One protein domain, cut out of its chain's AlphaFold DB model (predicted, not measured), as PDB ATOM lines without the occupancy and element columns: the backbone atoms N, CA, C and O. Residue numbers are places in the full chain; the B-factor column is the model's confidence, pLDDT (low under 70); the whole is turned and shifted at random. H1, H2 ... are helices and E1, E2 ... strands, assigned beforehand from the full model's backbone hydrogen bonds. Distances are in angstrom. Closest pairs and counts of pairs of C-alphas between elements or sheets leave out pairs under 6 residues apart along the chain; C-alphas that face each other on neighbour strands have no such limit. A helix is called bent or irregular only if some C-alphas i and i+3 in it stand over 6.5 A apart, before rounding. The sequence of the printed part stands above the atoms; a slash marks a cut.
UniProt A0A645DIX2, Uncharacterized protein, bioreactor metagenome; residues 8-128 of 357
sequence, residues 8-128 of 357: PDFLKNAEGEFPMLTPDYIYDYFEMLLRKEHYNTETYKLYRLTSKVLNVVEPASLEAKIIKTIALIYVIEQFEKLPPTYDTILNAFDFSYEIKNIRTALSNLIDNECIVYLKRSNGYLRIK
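Overview. This is residues 8 to 128 of the 357 residues of an uncharacterized protein of bioreactor metagenome (UniProt A0A645DIX2). What is the main picture? A body of helices is built round H4, with H2 and H3 packed on one side of it and H6 on the other; H5 packs on H6, and a small hairpin of two strands, E1 and E2, packs on H4 through E2. H1 lies away from this body, and residues 12 to 17, of which 12 and 13 belong to H1, stick out. What are the counts and the size? The printed part has 121 residues, with six named helices and then two named strands in an antiparallel sheet, and its class is mostly helix. It is compact, with a radius of gyration of the C-alphas of 14.2 A and spans of 43 by 33 by 30 A.

Arrangement. What do the first helices meet? H1, residues 8 to 13, is apart from H2, residues 23 to 36. With residues 31 to 36 alone, H2 touches H3, residues 42 to 54, at a steep tilt of 60 degrees, the closest C-alphas being those of Leu 34 and Tyr 44, 6.1 A apart. What is the hub? H4, residues 62 to 76, is the hub, touching four helices; with H3 it forms a helical hairpin, opposite ways at a shallow tilt of 2 degrees, the closest C-alphas, of Leu 54 and Ala 64, being 6.1 A apart. H2 touches H4 with residues 23 to 28 alone, the same way at a steep tilt of 59 degrees; the closest C-alphas, of Asp 24 and Lys 68, are 5.1 A apart. What follows H4? H5, residues 86 to 93, only just touches H4, with 3 pairs of C-alphas within 8 A, the closest those of Ile 66 and Ile 89, 7.0 A apart. H6, residues 99 to 112, touches H4 about perpendicular, at 80 degrees, the closest C-alphas being those of Glu 63 and Ala 105, 5.3 A apart; it touches H5 too, closest at the C-alphas of Leu 90 and Ile 102, 6.5 A. How does the backbone pair? E1, residues 116 to 118, and E2, residues 125 to 127, form an antiparallel hairpin, with N 117 and O 126 within hydrogen-bond range at 2.8 A. Every O i to N i+4 pair is within range in H1, H3, H4, H5 and H6, and 8 of 10 in H2.

Along the chain. Where are the anchors? H1 begins at C-alpha 8, (113.336, 87.661, 9.925), and E2 ends at C-alpha 127, (130.040, 83.041, -14.850). How long are the longer helices? H2 measures 20.5 A, H3 18.0 A, H4 21.2 A and H6 18.9 A from first to last C-alpha. H2 is irregular, with C-alphas 29 and 32 7.4 A apart.

Size, cuts and confidence. How far does it reach? The two C-alphas farthest apart, of Glu 17 and Asn 40, are 44.2 A apart. Is it continuous and confident? The printed part has no cut and no long link, and no printed residue is under 70 in pLDDT.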
ATOM      1  N   PRO A   8     114.482  88.287   9.263       85.94
ATOM      2  CA  PRO A   8     113.336  87.661   9.925       85.94
ATOM      3  C   PRO A   8     112.760  86.444   9.190       85.94
ATOM      4  O   PRO A   8     112.272  85.529   9.844       85.94
ATOM      5  N   ASP A   9     112.781  86.435   7.855       85.25
ATOM      6  CA  ASP A   9     112.335  85.293   7.047       85.25
ATOM      7  C   ASP A   9     113.314  84.114   7.168       85.25
ATOM      8  O   ASP A   9     112.895  82.985   7.404       85.25
ATOM      9  N   PHE A  10     114.622  84.387   7.135       85.44
ATOM     10  CA  PHE A  10     115.659  83.389   7.400       85.44
ATOM     11  C   PHE A  10     115.487  82.756   8.785       85.44
ATOM     12  O   PHE A  10     115.360  81.543   8.888       85.44
ATOM     13  N   LEU A  11     115.388  83.565   9.846       85.50
ATOM     14  CA  LEU A  11     115.266  83.065  11.222       85.50
ATOM     15  C   LEU A  11     114.011  82.209  11.459       85.50
ATOM     16  O   LEU A  11     114.013  81.375  12.358       85.50
ATOM     17  N   LYS A  12     112.939  82.408  10.679       85.19
ATOM     18  CA  LYS A  12     111.715  81.592  10.764       85.19
ATOM     19  C   LYS A  12     111.861  80.219  10.110       85.19
ATOM     20  O   LYS A  12     111.200  79.286  10.551       85.19
ATOM     21  N   ASN A  13     112.670  80.125   9.058       82.62
ATOM     22  CA  ASN A  13     112.804  78.927   8.224       82.62
ATOM     23  C   ASN A  13     114.125  78.178   8.459       82.62
ATOM     24  O   ASN A  13     114.349  77.126   7.870       82.62
ATOM     25  N   ALA A  14     115.021  78.737   9.268       80.56
ATOM     26  CA  ALA A  14     116.328  78.172   9.532       80.56
ATOM     27  C   ALA A  14     116.233  76.898  10.387       80.56
ATOM     28  O   ALA A  14     115.616  76.892  11.453       80.56
ATOM     29  N   GLU A  15     116.885  75.830   9.928       73.81
ATOM     30  CA  GLU A  15     116.943  74.534  10.607       73.81
ATOM     31  C   GLU A  15     118.345  74.269  11.184       73.81
ATOM     32  O   GLU A  15     119.352  74.737  10.650       73.81
ATOM     33  N   GLY A  16     118.415  73.483  12.263       74.69
ATOM     34  CA  GLY A  16     119.665  73.097  12.929       74.69
ATOM     35  C   GLY A  16     120.003  73.925  14.174       74.69
ATOM     36  O   GLY A  16     119.339  74.907  14.495       74.69
ATOM     37  N   GLU A  17     121.038  73.501  14.908       72.75
ATOM     38  CA  GLU A  17     121.455  74.167  16.156       72.75
ATOM     39  C   GLU A  17     122.117  75.533  15.919       72.75
ATOM     40  O   GLU A  17     122.029  76.413  16.773       72.75
ATOM     41  N   PHE A  18     122.770  75.724  14.766       78.50
ATOM     42  CA  PHE A  18     123.469  76.965  14.437       78.50
ATOM     43  C   PHE A  18     123.390  77.289  12.935       78.50
ATOM     44  O   PHE A  18     124.346  77.057  12.190       78.50
ATOM     45  N   PRO A  19     122.238  77.788  12.457       76.31
ATOM     46  CA  PRO A  19     122.058  78.104  11.049       76.31
ATOM     47  C   PRO A  19     122.858  79.352  10.655       76.31
ATOM     48  O   PRO A  19     122.666  80.435  11.211       76.31
ATOM     49  N   MET A  20     123.738  79.204   9.664       81.06
ATOM     50  CA  MET A  20     124.550  80.294   9.124       81.06
ATOM     51  C   MET A  20     123.927  80.888   7.864       81.06
ATOM     52  O   MET A  20     123.397  80.176   7.012       81.06
ATOM     53  N   LEU A  21     124.024  82.212   7.739       85.56
ATOM     54  CA  LEU A  21     123.609  82.929   6.542       85.56
ATOM     55  C   LEU A  21     124.771  82.941   5.546       85.56
ATOM     56  O   LEU A  21     125.816  83.537   5.804       85.56
ATOM     57  N   THR A  22     124.582  82.269   4.416       89.62
ATOM     58  CA  THR A  22     125.563  82.185   3.329       89.62
ATOM     59  C   THR A  22     125.387  83.335   2.323       89.62
ATOM     60  O   THR A  22     124.302  83.923   2.245       89.62
ATOM     61  N   PRO A  23     126.427  83.711   1.548       92.12
ATOM     62  CA  PRO A  23     126.373  84.904   0.692       92.12
ATOM     63  C   PRO A  23     125.276  84.892  -0.387       92.12
ATOM     64  O   PRO A  23     124.826  85.955  -0.809       92.12
ATOM     65  N   ASP A  24     124.785  83.723  -0.800       93.56
ATOM     66  CA  ASP A  24     123.661  83.584  -1.734       93.56
ATOM     67  C   ASP A  24     122.366  84.235  -1.223       93.56
ATOM     68  O   ASP A  24     121.617  84.804  -2.018       93.56
ATOM     69  N   TYR A  25     122.133  84.260   0.094       91.81
ATOM     70  CA  TYR A  25     120.988  84.972   0.675       91.81
ATOM     71  C   TYR A  25     121.074  86.486   0.469       91.81
ATOM     72  O   TYR A  25     120.050  87.152   0.318       91.81
ATOM     73  N   ILE A  26     122.291  87.040   0.461       92.56
ATOM     74  CA  ILE A  26     122.508  88.467   0.198       92.56
ATOM     75  C   ILE A  26     122.146  88.766  -1.256       92.56
ATOM     76  O   ILE A  26     121.438  89.738  -1.517       92.56
ATOM     77  N   TYR A  27     122.571  87.912  -2.191       94.75
ATOM     78  CA  TYR A  27     122.170  88.035  -3.590       94.75
ATOM     79  C   TYR A  27     120.641  88.027  -3.732       94.75
ATOM     80  O   TYR A  27     120.091  88.949  -4.330       94.75
ATOM     81  N   ASP A  28     119.950  87.060  -3.120       93.81
ATOM     82  CA  ASP A  28     118.486  86.945  -3.198       93.81
ATOM     83  C   ASP A  28     117.763  88.168  -2.614       93.81
ATOM     84  O   ASP A  28     116.772  88.644  -3.173       93.81
ATOM     85  N   TYR A  29     118.278  88.734  -1.518       93.38
ATOM     86  CA  TYR A  29     117.734  89.960  -0.932       93.38
ATOM     87  C   TYR A  29     117.852  91.164  -1.883       93.38
ATOM     88  O   TYR A  29     116.924  91.971  -1.995       93.38
ATOM     89  N   PHE A  30     118.983  91.290  -2.585       93.69
ATOM     90  CA  PHE A  30     119.244  92.393  -3.512       93.69
ATOM     91  C   PHE A  30     118.771  92.126  -4.950       93.69
ATOM     92  O   PHE A  30     118.755  93.060  -5.751       93.69
ATOM     93  N   GLU A  31     118.317  90.916  -5.286       94.31
ATOM     94  CA  GLU A  31     117.965  90.510  -6.653       94.31
ATOM     95  C   GLU A  31     116.964  91.472  -7.314       94.31
ATOM     96  O   GLU A  31     117.141  91.898  -8.456       94.31
ATOM     97  N   MET A  32     115.927  91.895  -6.579       92.81
ATOM     98  CA  MET A  32     114.928  92.830  -7.106       92.81
ATOM     99  C   MET A  32     115.537  94.191  -7.477       92.81
ATOM    100  O   MET A  32     115.037  94.853  -8.388       92.81
ATOM    101  N   LEU A  33     116.575  94.631  -6.762       93.50
ATOM    102  CA  LEU A  33     117.286  95.871  -7.066       93.50
ATOM    103  C   LEU A  33     118.180  95.681  -8.294       93.50
ATOM    104  O   LEU A  33     118.072  96.477  -9.220       93.50
ATOM    105  N   LEU A  34     118.929  94.574  -8.365       93.44
ATOM    106  CA  LEU A  34     119.740  94.215  -9.537       93.44
ATOM    107  C   LEU A  34     118.895  94.140 -10.819       93.44
ATOM    108  O   LEU A  34     119.281  94.656 -11.863       93.44
ATOM    109  N   ARG A  35     117.685  93.576 -10.732       93.19
ATOM    110  CA  ARG A  35     116.736  93.492 -11.852       93.19
ATOM    111  C   ARG A  35     116.232  94.854 -12.342       93.19
ATOM    112  O   ARG A  35     115.822  94.968 -13.497       93.19
ATOM    113  N   LYS A  36     116.177  95.854 -11.457       94.25
ATOM    114  CA  LYS A  36     115.673  97.209 -11.752       94.25
ATOM    115  C   LYS A  36     116.751  98.148 -12.288       94.25
ATOM    116  O   LYS A  36     116.408  99.258 -12.695       94.25
ATOM    117  N   GLU A  37     118.010  97.718 -12.292       93.81
ATOM    118  CA  GLU A  37     119.103  98.451 -12.918       93.81
ATOM    119  C   GLU A  37     118.822  98.721 -14.402       93.81
ATOM    120  O   GLU A  37     118.084  97.997 -15.078       93.81
ATOM    121  N   HIS A  38     119.407  99.798 -14.923       92.31
ATOM    122  CA  HIS A  38     119.222 100.161 -16.322       92.31
ATOM    123  C   HIS A  38     119.875  99.116 -17.242       92.31
ATOM    124  O   HIS A  38     121.004  98.704 -17.008       92.31
ATOM    125  N   TYR A  39     119.217  98.741 -18.344       86.81
ATOM    126  CA  TYR A  39     119.618  97.589 -19.170       86.81
ATOM    127  C   TYR A  39     121.031  97.655 -19.789       86.81
ATOM    128  O   TYR A  39     121.571  96.640 -20.222       86.81
ATOM    129  N   ASN A  40     121.618  98.853 -19.839       87.88
ATOM    130  CA  ASN A  40     122.971  99.101 -20.342       87.88
ATOM    131  C   ASN A  40     124.066  98.988 -19.268       87.88
ATOM    132  O   ASN A  40     125.236  99.108 -19.621       87.88
ATOM    133  N   THR A  41     123.729  98.814 -17.985       91.94
ATOM    134  CA  THR A  41     124.737  98.707 -16.919       91.94
ATOM    135  C   THR A  41     125.347  97.309 -16.879       91.94
ATOM    136  O   THR A  41     124.670  96.315 -17.154       91.94
ATOM    137  N   GLU A  42     126.620  97.219 -16.494       90.56
ATOM    138  CA  GLU A  42     127.297  95.929 -16.296       90.56
ATOM    139  C   GLU A  42     126.613  95.096 -15.209       90.56
ATOM    140  O   GLU A  42     126.425  93.894 -15.376       90.56
ATOM    141  N   THR A  43     126.108  95.742 -14.153       92.88
ATOM    142  CA  THR A  43     125.311  95.090 -13.107       92.88
ATOM    143  C   THR A  43     124.060  94.411 -13.669       92.88
ATOM    144  O   THR A  43     123.782  93.264 -13.321       92.88
ATOM    145  N   TYR A  44     123.315  95.070 -14.567       94.00
ATOM    146  CA  TYR A  44     122.139  94.460 -15.194       94.00
ATOM    147  C   TYR A  44     122.517  93.319 -16.144       94.00
ATOM    148  O   TYR A  44     121.850  92.281 -16.165       94.00
ATOM    149  N   LYS A  45     123.586  93.485 -16.936       92.44
ATOM    150  CA  LYS A  45     124.088  92.428 -17.829       92.44
ATOM    151  C   LYS A  45     124.497  91.187 -17.038       92.44
ATOM    152  O   LYS A  45     124.080  90.085 -17.392       92.44
ATOM    153  N   LEU A  46     125.233  91.377 -15.942       94.06
ATOM    154  CA  LEU A  46     125.619  90.315 -15.021       94.06
ATOM    155  C   LEU A  46     124.390  89.649 -14.402       94.06
ATOM    156  O   LEU A  46     124.281  88.432 -14.473       94.06
ATOM    157  N   TYR A  47     123.424  90.421 -13.893       95.69
ATOM    158  CA  TYR A  47     122.156  89.879 -13.393       95.69
ATOM    159  C   TYR A  47     121.466  88.993 -14.436       95.69
ATOM    160  O   TYR A  47     121.096  87.857 -14.144       95.69
ATOM    161  N   ARG A  48     121.327  89.481 -15.676       94.25
ATOM    162  CA  ARG A  48     120.688  88.739 -16.768       94.25
ATOM    163  C   ARG A  48     121.409  87.422 -17.048       94.25
ATOM    164  O   ARG A  48     120.744  86.402 -17.225       94.25
ATOM    165  N   LEU A  49     122.740  87.450 -17.091       93.75
ATOM    166  CA  LEU A  49     123.578  86.268 -17.266       93.75
ATOM    167  C   LEU A  49     123.377  85.277 -16.112       93.75
ATOM    168  O   LEU A  49     123.053  84.115 -16.349       93.75
ATOM    169  N   THR A  50     123.478  85.745 -14.869       95.38
ATOM    170  CA  THR A  50     123.268  84.933 -13.667       95.38
ATOM    171  C   THR A  50     121.879  84.297 -13.658       95.38
ATOM    172  O   THR A  50     121.770  83.096 -13.437       95.38
ATOM    173  N   SER A  51     120.813  85.041 -13.966       94.44
ATOM    174  CA  SER A  51     119.451  84.496 -14.033       94.44
ATOM    175  C   SER A  51     119.285  83.421 -15.106       94.44
ATOM    176  O   SER A  51     118.577  82.446 -14.876       94.44
ATOM    177  N   LYS A  52     119.915  83.577 -16.277       92.31
ATOM    178  CA  LYS A  52     119.884  82.543 -17.320       92.31
ATOM    179  C   LYS A  52     120.560  81.262 -16.848       92.31
ATOM    180  O   LYS A  52     119.981  80.189 -16.974       92.31
ATOM    181  N   VAL A  53     121.756  81.398 -16.283       92.50
ATOM    182  CA  VAL A  53     122.564  80.284 -15.791       92.50
ATOM    183  C   VAL A  53     121.893  79.585 -14.599       92.50
ATOM    184  O   VAL A  53     121.914  78.366 -14.497       92.50
ATOM    185  N   LEU A  54     121.191  80.323 -13.738       94.12
ATOM    186  CA  LEU A  54     120.414  79.725 -12.650       94.12
ATOM    187  C   LEU A  54     119.235  78.861 -13.131       94.12
ATOM    188  O   LEU A  54     118.792  77.996 -12.385       94.12
ATOM    189  N   ASN A  55     118.730  79.053 -14.357       91.50
ATOM    190  CA  ASN A  55     117.633  78.235 -14.891       91.50
ATOM    191  C   ASN A  55     118.076  76.841 -15.356       91.50
ATOM    192  O   ASN A  55     117.215  75.992 -15.586       91.50
ATOM    193  N   VAL A  56     119.382  76.611 -15.543       88.81
ATOM    194  CA  VAL A  56     119.917  75.304 -15.965       88.81
ATOM    195  C   VAL A  56     120.372  74.431 -14.794       88.81
ATOM    196  O   VAL A  56     120.610  73.244 -14.995       88.81
ATOM    197  N   VAL A  57     120.423  74.985 -13.580       91.31
ATOM    198  CA  VAL A  57     120.774  74.269 -12.345       91.31
ATOM    199  C   VAL A  57     119.553  74.076 -11.448       91.31
ATOM    200  O   VAL A  57     118.558  74.796 -11.548       91.31
ATOM    201  N   GLU A  58     119.613  73.106 -10.536       93.38
ATOM    202  CA  GLU A  58     118.539  72.898  -9.564       93.38
ATOM    203  C   GLU A  58     118.452  74.093  -8.578       93.38
ATOM    204  O   GLU A  58     119.442  74.419  -7.927       93.38
ATOM    205  N   PRO A  59     117.284  74.751  -8.402       89.06
ATOM    206  CA  PRO A  59     117.190  76.034  -7.686       89.06
ATOM    207  C   PRO A  59     117.701  76.064  -6.236       89.06
ATOM    208  O   PRO A  59     118.051  77.132  -5.735       89.06
ATOM    209  N   ALA A  60     117.704  74.921  -5.547       87.88
ATOM    210  CA  ALA A  60     118.140  74.793  -4.153       87.88
ATOM    211  C   ALA A  60     119.508  74.102  -4.004       87.88
ATOM    212  O   ALA A  60     119.932  73.827  -2.877       87.88
ATOM    213  N   SER A  61     120.191  73.810  -5.116       94.81
ATOM    214  CA  SER A  61     121.473  73.110  -5.103       94.81
ATOM    215  C   SER A  61     122.619  73.992  -4.614       94.81
ATOM    216  O   SER A  61     122.524  75.222  -4.561       94.81
ATOM    217  N   LEU A  62     123.735  73.357  -4.253       95.06
ATOM    218  CA  LEU A  62     124.950  74.075  -3.870       95.06
ATOM    219  C   LEU A  62     125.531  74.853  -5.062       95.06
ATOM    220  O   LEU A  62     126.035  75.958  -4.884       95.06
ATOM    221  N   GLU A  63     125.386  74.322  -6.275       96.31
ATOM    222  CA  GLU A  63     125.746  74.965  -7.536       96.31
ATOM    223  C   GLU A  63     125.032  76.317  -7.697       96.31
ATOM    224  O   GLU A  63     125.689  77.339  -7.909       96.31
ATOM    225  N   ALA A  64     123.708  76.360  -7.488       96.38
ATOM    226  CA  ALA A  64     122.929  77.597  -7.549       96.38
ATOM    227  C   ALA A  64     123.416  78.643  -6.532       96.38
ATOM    228  O   ALA A  64     123.529  79.831  -6.850       96.38
ATOM    229  N   LYS A  65     123.758  78.209  -5.313       96.56
ATOM    230  CA  LYS A  65     124.302  79.096  -4.272       96.56
ATOM    231  C   LYS A  65     125.674  79.644  -4.643       96.56
ATOM    232  O   LYS A  65     125.932  80.833  -4.462       96.56
ATOM    233  N   ILE A  66     126.547  78.808  -5.199       97.25
ATOM    234  CA  ILE A  66     127.878  79.221  -5.654       97.25
ATOM    235  C   ILE A  66     127.765  80.247  -6.786       97.25
ATOM    236  O   ILE A  66     128.431  81.280  -6.722       97.25
ATOM    237  N   ILE A  67     126.889  80.022  -7.773       97.38
ATOM    238  CA  ILE A  67     126.635  80.972  -8.870       97.38
ATOM    239  C   ILE A  67     126.217  82.342  -8.319       97.38
ATOM    240  O   ILE A  67     126.787  83.364  -8.706       97.38
ATOM    241  N   LYS A  68     125.265  82.380  -7.377       97.44
ATOM    242  CA  LYS A  68     124.818  83.625  -6.729       97.44
ATOM    243  C   LYS A  68     125.952  84.330  -5.983       97.44
ATOM    244  O   LYS A  68     126.090  85.547  -6.092       97.44
ATOM    245  N   THR A  69     126.789  83.580  -5.268       97.12
ATOM    246  CA  THR A  69     127.958  84.124  -4.563       97.12
ATOM    247  C   THR A  69     128.982  84.713  -5.530       97.12
ATOM    248  O   THR A  69     129.455  85.824  -5.300       97.12
ATOM    249  N   ILE A  70     129.296  84.025  -6.635       97.19
ATOM    250  CA  ILE A  70     130.193  84.562  -7.671       97.19
ATOM    251  C   ILE A  70     129.599  85.855  -8.236       97.19
ATOM    252  O   ILE A  70     130.279  86.877  -8.250       97.19
ATOM    253  N   ALA A  71     128.323  85.850  -8.631       97.06
ATOM    254  CA  ALA A  71     127.652  87.041  -9.149       97.06
ATOM    255  C   ALA A  71     127.726  88.213  -8.161       97.06
ATOM    256  O   ALA A  71     128.084  89.322  -8.547       97.06
ATOM    257  N   LEU A  72     127.467  87.965  -6.875       96.25
ATOM    258  CA  LEU A  72     127.557  88.982  -5.830       96.25
ATOM    259  C   LEU A  72     128.965  89.586  -5.722       96.25
ATOM    260  O   LEU A  72     129.095  90.802  -5.602       96.25
ATOM    261  N   ILE A  73     130.019  88.769  -5.806       96.75
ATOM    262  CA  ILE A  73     131.409  89.252  -5.784       96.75
ATOM    263  C   ILE A  73     131.681  90.190  -6.970       96.75
ATOM    264  O   ILE A  73     132.264  91.258  -6.778       96.75
ATOM    265  N   TYR A  74     131.215  89.836  -8.173       95.81
ATOM    266  CA  TYR A  74     131.354  90.687  -9.362       95.81
ATOM    267  C   TYR A  74     130.464  91.931  -9.331       95.81
ATOM    268  O   TYR A  74     130.813  92.915  -9.963       95.81
ATOM    269  N   VAL A  75     129.352  91.939  -8.591       94.44
ATOM    270  CA  VAL A  75     128.587  93.176  -8.345       94.44
ATOM    271  C   VAL A  75     129.353  94.124  -7.412       94.44
ATOM    272  O   VAL A  75     129.239  95.340  -7.542       94.44
ATOM    273  N   ILE A  76     130.117  93.585  -6.456       93.56
ATOM    274  CA  ILE A  76     130.871  94.376  -5.471       93.56
ATOM    275  C   ILE A  76     132.184  94.928  -6.062       93.56
ATOM    276  O   ILE A  76     132.621  96.003  -5.652       93.56
ATOM    277  N   GLU A  77     132.829  94.191  -6.973       92.94
ATOM    278  CA  GLU A  77     134.087  94.559  -7.660       92.94
ATOM    279  C   GLU A  77     135.265  94.913  -6.720       92.94
ATOM    280  O   GLU A  77     136.189  95.641  -7.077       92.94
ATOM    281  N   GLN A  78     135.279  94.385  -5.492       94.19
ATOM    282  CA  GLN A  78     136.371  94.586  -4.525       94.19
ATOM    283  C   GLN A  78     137.309  93.372  -4.488       94.19
ATOM    284  O   GLN A  78     137.522  92.776  -3.429       94.19
ATOM    285  N   PHE A  79     137.870  92.994  -5.640       93.94
ATOM    286  CA  PHE A  79     138.633  91.747  -5.780       93.94
ATOM    287  C   PHE A  79     139.895  91.672  -4.904       93.94
ATOM    288  O   PHE A  79     140.266  90.588  -4.472       93.94
ATOM    289  N   GLU A  80     140.490  92.809  -4.535       92.75
ATOM    290  CA  GLU A  80     141.609  92.874  -3.574       92.75
ATOM    291  C   GLU A  80     141.238  92.363  -2.171       92.75
ATOM    292  O   GLU A  80     142.096  91.948  -1.394       92.75
ATOM    293  N   LYS A  81     139.949  92.426  -1.817       92.50
ATOM    294  CA  LYS A  81     139.430  91.988  -0.514       92.50
ATOM    295  C   LYS A  81     138.711  90.651  -0.608       92.50
ATOM    296  O   LYS A  81     138.785  89.854   0.322       92.50
ATOM    297  N   LEU A  82     137.978  90.444  -1.698       93.31
ATOM    298  CA  LEU A  82     137.140  89.274  -1.908       93.31
ATOM    299  C   LEU A  82     137.251  88.826  -3.371       93.31
ATOM    300  O   LEU A  82     136.368  89.126  -4.174       93.31
ATOM    301  N   PRO A  83     138.347  88.154  -3.751       95.88
ATOM    302  CA  PRO A  83     138.502  87.661  -5.109       95.88
ATOM    303  C   PRO A  83     137.611  86.423  -5.309       95.88
ATOM    304  O   PRO A  83     137.494  85.610  -4.395       95.88
ATOM    305  N   PRO A  84     136.989  86.213  -6.479       96.38
ATOM    306  CA  PRO A  84     136.128  85.057  -6.738       96.38
ATOM    307  C   PRO A  84     136.963  83.795  -7.016       96.38
ATOM    308  O   PRO A  84     136.841  83.181  -8.067       96.38
ATOM    309  N   THR A  85     137.861  83.415  -6.108       96.75
ATOM    310  CA  THR A  85     138.722  82.233  -6.269       96.75
ATOM    311  C   THR A  85     138.057  80.974  -5.729       96.75
ATOM    312  O   THR A  85     137.112  81.031  -4.939       96.75
ATOM    313  N   TYR A  86     138.609  79.821  -6.106       94.81
ATOM    314  CA  TYR A  86     138.209  78.525  -5.561       94.81
ATOM    315  C   TYR A  86     138.233  78.510  -4.022       94.81
ATOM    316  O   TYR A  86     137.271  78.073  -3.393       94.81
ATOM    317  N   ASP A  87     139.293  79.047  -3.410       94.88
ATOM    318  CA  ASP A  87     139.441  79.099  -1.950       94.88
ATOM    319  C   ASP A  87     138.436  80.054  -1.302       94.88
ATOM    320  O   ASP A  87     137.886  79.751  -0.245       94.88
ATOM    321  N   THR A  88     138.130  81.179  -1.948       95.94
ATOM    322  CA  THR A  88     137.097  82.100  -1.461       95.94
ATOM    323  C   THR A  88     135.723  81.442  -1.441       95.94
ATOM    324  O   THR A  88     134.994  81.600  -0.463       95.94
ATOM    325  N   ILE A  89     135.376  80.670  -2.474       96.44
ATOM    326  CA  ILE A  89     134.112  79.925  -2.494       96.44
ATOM    327  C   ILE A  89     134.113  78.806  -1.447       96.44
ATOM    328  O   ILE A  89     133.120  78.647  -0.745       96.44
ATOM    329  N   LEU A  90     135.215  78.069  -1.283       95.25
ATOM    330  CA  LEU A  90     135.333  77.064  -0.220       95.25
ATOM    331  C   LEU A  90     135.069  77.672   1.162       95.25
ATOM    332  O   LEU A  90     134.176  77.208   1.865       95.25
ATOM    333  N   ASN A  91     135.781  78.743   1.509       93.62
ATOM    334  CA  ASN A  91     135.662  79.412   2.808       93.62
ATOM    335  C   ASN A  91     134.280  80.053   3.031       93.62
ATOM    336  O   ASN A  91     133.883  80.302   4.165       93.62
ATOM    337  N   ALA A  92     133.542  80.364   1.961       93.31
ATOM    338  CA  ALA A  92     132.189  80.906   2.067       93.31
ATOM    339  C   ALA A  92     131.147  79.847   2.473       93.31
ATOM    340  O   ALA A  92     130.075  80.209   2.961       93.31
ATOM    341  N   PHE A  93     131.438  78.558   2.258       93.94
ATOM    342  CA  PHE A  93     130.466  77.472   2.406       93.94
ATOM    343  C   PHE A  93     130.917  76.329   3.330       93.94
ATOM    344  O   PHE A  93     130.071  75.518   3.706       93.94
ATOM    345  N   ASP A  94     132.189  76.252   3.726       91.81
ATOM    346  CA  ASP A  94     132.757  75.156   4.535       91.81
ATOM    347  C   ASP A  94     132.131  74.993   5.932       91.81
ATOM    348  O   ASP A  94     132.141  73.897   6.491       91.81
ATOM    349  N   PHE A  95     131.513  76.045   6.472       88.44
ATOM    350  CA  PHE A  95     130.718  75.974   7.703       88.44
ATOM    351  C   PHE A  95     129.357  75.291   7.524       88.44
ATOM    352  O   PHE A  95     128.796  74.789   8.494       88.44
ATOM    353  N   SER A  96     128.792  75.317   6.314       88.62
ATOM    354  CA  SER A  96     127.443  74.797   6.021       88.62
ATOM    355  C   SER A  96     127.461  73.492   5.222       88.62
ATOM    356  O   SER A  96     126.464  72.775   5.193       88.62
ATOM    357  N   TYR A  97     128.580  73.179   4.568       91.19
ATOM    358  CA  TYR A  97     128.721  72.042   3.668       91.19
ATOM    359  C   TYR A  97     130.082  71.377   3.840       91.19
ATOM    360  O   TYR A  97     131.099  72.036   4.038       91.19
ATOM    361  N   GLU A  98     130.129  70.055   3.673       93.69
ATOM    362  CA  GLU A  98     131.406  69.352   3.596       93.69
ATOM    363  C   GLU A  98     132.235  69.856   2.407       93.69
ATOM    364  O   GLU A  98     131.736  69.961   1.284       93.69
ATOM    365  N   ILE A  99     133.536  70.069   2.630       94.50
ATOM    366  CA  ILE A  99     134.490  70.533   1.607       94.50
ATOM    367  C   ILE A  99     134.387  69.710   0.318       94.50
ATOM    368  O   ILE A  99     134.437  70.261  -0.778       94.50
ATOM    369  N   LYS A 100     134.212  68.387   0.424       95.88
ATOM    370  CA  LYS A 100     134.077  67.500  -0.740       95.88
ATOM    371  C   LYS A 100     132.866  67.856  -1.611       95.88
ATOM    372  O   LYS A 100     132.976  67.815  -2.836       95.88
ATOM    373  N   ASN A 101     131.745  68.226  -0.998       96.38
ATOM    374  CA  ASN A 101     130.524  68.590  -1.714       96.38
ATOM    375  C   ASN A 101     130.701  69.930  -2.430       96.38
ATOM    376  O   ASN A 101     130.342  70.041  -3.596       96.38
ATOM    377  N   ILE A 102     131.355  70.904  -1.785       95.88
ATOM    378  CA  ILE A 102     131.680  72.197  -2.409       95.88
ATOM    379  C   ILE A 102     132.609  71.997  -3.609       95.88
ATOM    380  O   ILE A 102     132.368  72.549  -4.680       95.88
ATOM    381  N   ARG A 103     133.642  71.158  -3.459       94.62
ATOM    382  CA  ARG A 103     134.560  70.835  -4.560       94.62
ATOM    383  C   ARG A 103     133.849  70.176  -5.734       94.62
ATOM    384  O   ARG A 103     134.120  70.527  -6.875       94.62
ATOM    385  N   THR A 104     132.934  69.253  -5.441       96.12
ATOM    386  CA  THR A 104     132.133  68.558  -6.457       96.12
ATOM    387  C   THR A 104     131.221  69.535  -7.196       96.12
ATOM    388  O   THR A 104     131.210  69.524  -8.420       96.12
ATOM    389  N   ALA A 105     130.537  70.430  -6.478       95.44
ATOM    390  CA  ALA A 105     129.697  71.462  -7.082       95.44
ATOM    391  C   ALA A 105     130.511  72.415  -7.975       95.44
ATOM    392  O   ALA A 105     130.112  72.703  -9.097       95.44
ATOM    393  N   LEU A 106     131.696  72.852  -7.530       94.50
ATOM    394  CA  LEU A 106     132.600  73.663  -8.355       94.50
ATOM    395  C   LEU A 106     133.055  72.926  -9.621       94.50
ATOM    396  O   LEU A 106     133.020  73.509 -10.698       94.50
ATOM    397  N   SER A 107     133.446  71.653  -9.514       93.25
ATOM    398  CA  SER A 107     133.793  70.841 -10.688       93.25
ATOM    399  C   SER A 107     132.602  70.649 -11.628       93.25
ATOM    400  O   SER A 107     132.772  70.755 -12.834       93.25
ATOM    401  N   ASN A 108     131.386  70.453 -11.114       91.75
ATOM    402  CA  ASN A 108     130.187  70.371 -11.955       91.75
ATOM    403  C   ASN A 108     129.962  71.667 -12.747       91.75
ATOM    404  O   ASN A 108     129.764  71.610 -13.959       91.75
ATOM    405  N   LEU A 109     130.058  72.822 -12.086       92.00
ATOM    406  CA  LEU A 109     129.887  74.141 -12.704       92.00
ATOM    407  C   LEU A 109     130.931  74.437 -13.797       92.00
ATOM    408  O   LEU A 109     130.618  75.110 -14.785       92.00
ATOM    409  N   ILE A 110     132.168  73.967 -13.599       89.62
ATOM    410  CA  ILE A 110     133.302  74.212 -14.501       89.62
ATOM    411  C   ILE A 110     133.331  73.202 -15.652       89.62
ATOM    412  O   ILE A 110     133.428  73.607 -16.807       89.62
ATOM    413  N   ASP A 111     133.237  71.909 -15.337       84.75
ATOM    414  CA  ASP A 111     133.541  70.819 -16.269       84.75
ATOM    415  C   ASP A 111     132.286  70.231 -16.935       84.75
ATOM    416  O   ASP A 111     132.332  69.856 -18.104       84.75
ATOM    417  N   ASN A 112     131.167  70.126 -16.206       79.50
ATOM    418  CA  ASN A 112     129.966  69.436 -16.697       79.50
ATOM    419  C   ASN A 112     128.961  70.409 -17.315       79.50
ATOM    420  O   ASN A 112     128.506  70.225 -18.441       79.50
ATOM    421  N   GLU A 113     128.596  71.444 -16.565       74.06
ATOM    422  CA  GLU A 113     127.628  72.450 -17.000       74.06
ATOM    423  C   GLU A 113     128.301  73.538 -17.847       74.06
ATOM    424  O   GLU A 113     127.642  74.191 -18.654       74.06
ATOM    425  N   CYS A 114     129.624  73.707 -17.708       79.31
ATOM    426  CA  CYS A 114     130.432  74.668 -18.461       79.31
ATOM    427  C   CYS A 114     129.902  76.110 -18.364       79.31
ATOM    428  O   CYS A 114     130.005  76.890 -19.313       79.31
ATOM    429  N   ILE A 115     129.342  76.478 -17.214       86.44
ATOM    430  CA  ILE A 115     128.752  77.799 -16.946       86.44
ATOM    431  C   ILE A 115     129.620  78.662 -16.029       86.44
ATOM    432  O   ILE A 115     129.325  79.837 -15.806       86.44
ATOM    433  N   VAL A 116     130.715  78.105 -15.509       88.12
ATOM    434  CA  VAL A 116     131.749  78.845 -14.784       88.12
ATOM    435  C   VAL A 116     133.101  78.593 -15.438       88.12
ATOM    436  O   VAL A 116     133.532  77.460 -15.611       88.12
ATOM    437  N   TYR A 117     133.789  79.668 -15.800       91.44
ATOM    438  CA  TYR A 117     135.148  79.645 -16.315       91.44
ATOM    439  C   TYR A 117     136.152  79.948 -15.203       91.44
ATOM    440  O   TYR A 117     135.980  80.919 -14.469       91.44
ATOM    441  N   LEU A 118     137.211  79.145 -15.101       92.81
ATOM    442  CA  LEU A 118     138.351  79.418 -14.227       92.81
ATOM    443  C   LEU A 118     139.444  80.140 -15.026       92.81
ATOM    444  O   LEU A 118     140.155  79.514 -15.815       92.81
ATOM    445  N   LYS A 119     139.582  81.451 -14.806       93.94
ATOM    446  CA  LYS A 119     140.621  82.285 -15.421       93.94
ATOM    447  C   LYS A 119     142.016  81.785 -15.050       93.94
ATOM    448  O   LYS A 119     142.302  81.518 -13.882       93.94
ATOM    449  N   ARG A 120     142.919  81.731 -16.026       90.50
ATOM    450  CA  ARG A 120     144.321  81.325 -15.847       90.50
ATOM    451  C   ARG A 120     145.233  82.471 -15.447       90.50
ATOM    452  O   ARG A 120     146.254  82.226 -14.814       90.50
ATOM    453  N   SER A 121     144.861  83.699 -15.791       90.88
ATOM    454  CA  SER A 121     145.581  84.918 -15.409       90.88
ATOM    455  C   SER A 121     145.671  85.113 -13.897       90.88
ATOM    456  O   SER A 121     146.729  85.465 -13.381       90.88
ATOM    457  N   ASN A 122     144.568  84.872 -13.185       91.56
ATOM    458  CA  ASN A 122     144.433  85.239 -11.776       91.56
ATOM    459  C   ASN A 122     143.652  84.220 -10.919       91.56
ATOM    460  O   ASN A 122     143.460  84.449  -9.726       91.56
ATOM    461  N   GLY A 123     143.202  83.101 -11.496       93.38
ATOM    462  CA  GLY A 123     142.454  82.063 -10.777       93.38
ATOM    463  C   GLY A 123     141.008  82.437 -10.443       93.38
ATOM    464  O   GLY A 123     140.403  81.812  -9.569       93.38
ATOM    465  N   TYR A 124     140.452  83.471 -11.080       95.88
ATOM    466  CA  TYR A 124     139.087  83.921 -10.815       95.88
ATOM    467  C   TYR A 124     138.074  83.020 -11.511       95.88
ATOM    468  O   TYR A 124     138.193  82.703 -12.692       95.88
ATOM    469  N   LEU A 125     137.031  82.659 -10.778       96.19
ATOM    470  CA  LEU A 125     135.828  82.042 -11.302       96.19
ATOM    471  C   LEU A 125     134.977  83.138 -11.943       96.19
ATOM    472  O   LEU A 125     134.744  84.177 -11.327       96.19
ATOM    473  N   ARG A 126     134.511  82.937 -13.173       94.31
ATOM    474  CA  ARG A 126     133.642  83.871 -13.901       94.31
ATOM    475  C   ARG A 126     132.455  83.116 -14.472       94.31
ATOM    476  O   ARG A 126     132.637  82.095 -15.122       94.31
ATOM    477  N   ILE A 127     131.247  83.619 -14.246       94.44
ATOM    478  CA  ILE A 127     130.040  83.041 -14.850       94.44
ATOM    479  C   ILE A 127     130.087  83.298 -16.359       94.44
ATOM    480  O   ILE A 127     130.434  84.403 -16.781       94.44
ATOM    481  N   LYS A 128     129.716  82.299 -17.156       91.56
ATOM    482  CA  LYS A 128     129.540  82.413 -18.602       91.56
ATOM    483  C   LYS A 128     128.283  81.689 -19.065       91.56
ATOM    484  O   LYS A 128     127.791  80.781 -18.402       91.56
TER     485      LYS A 128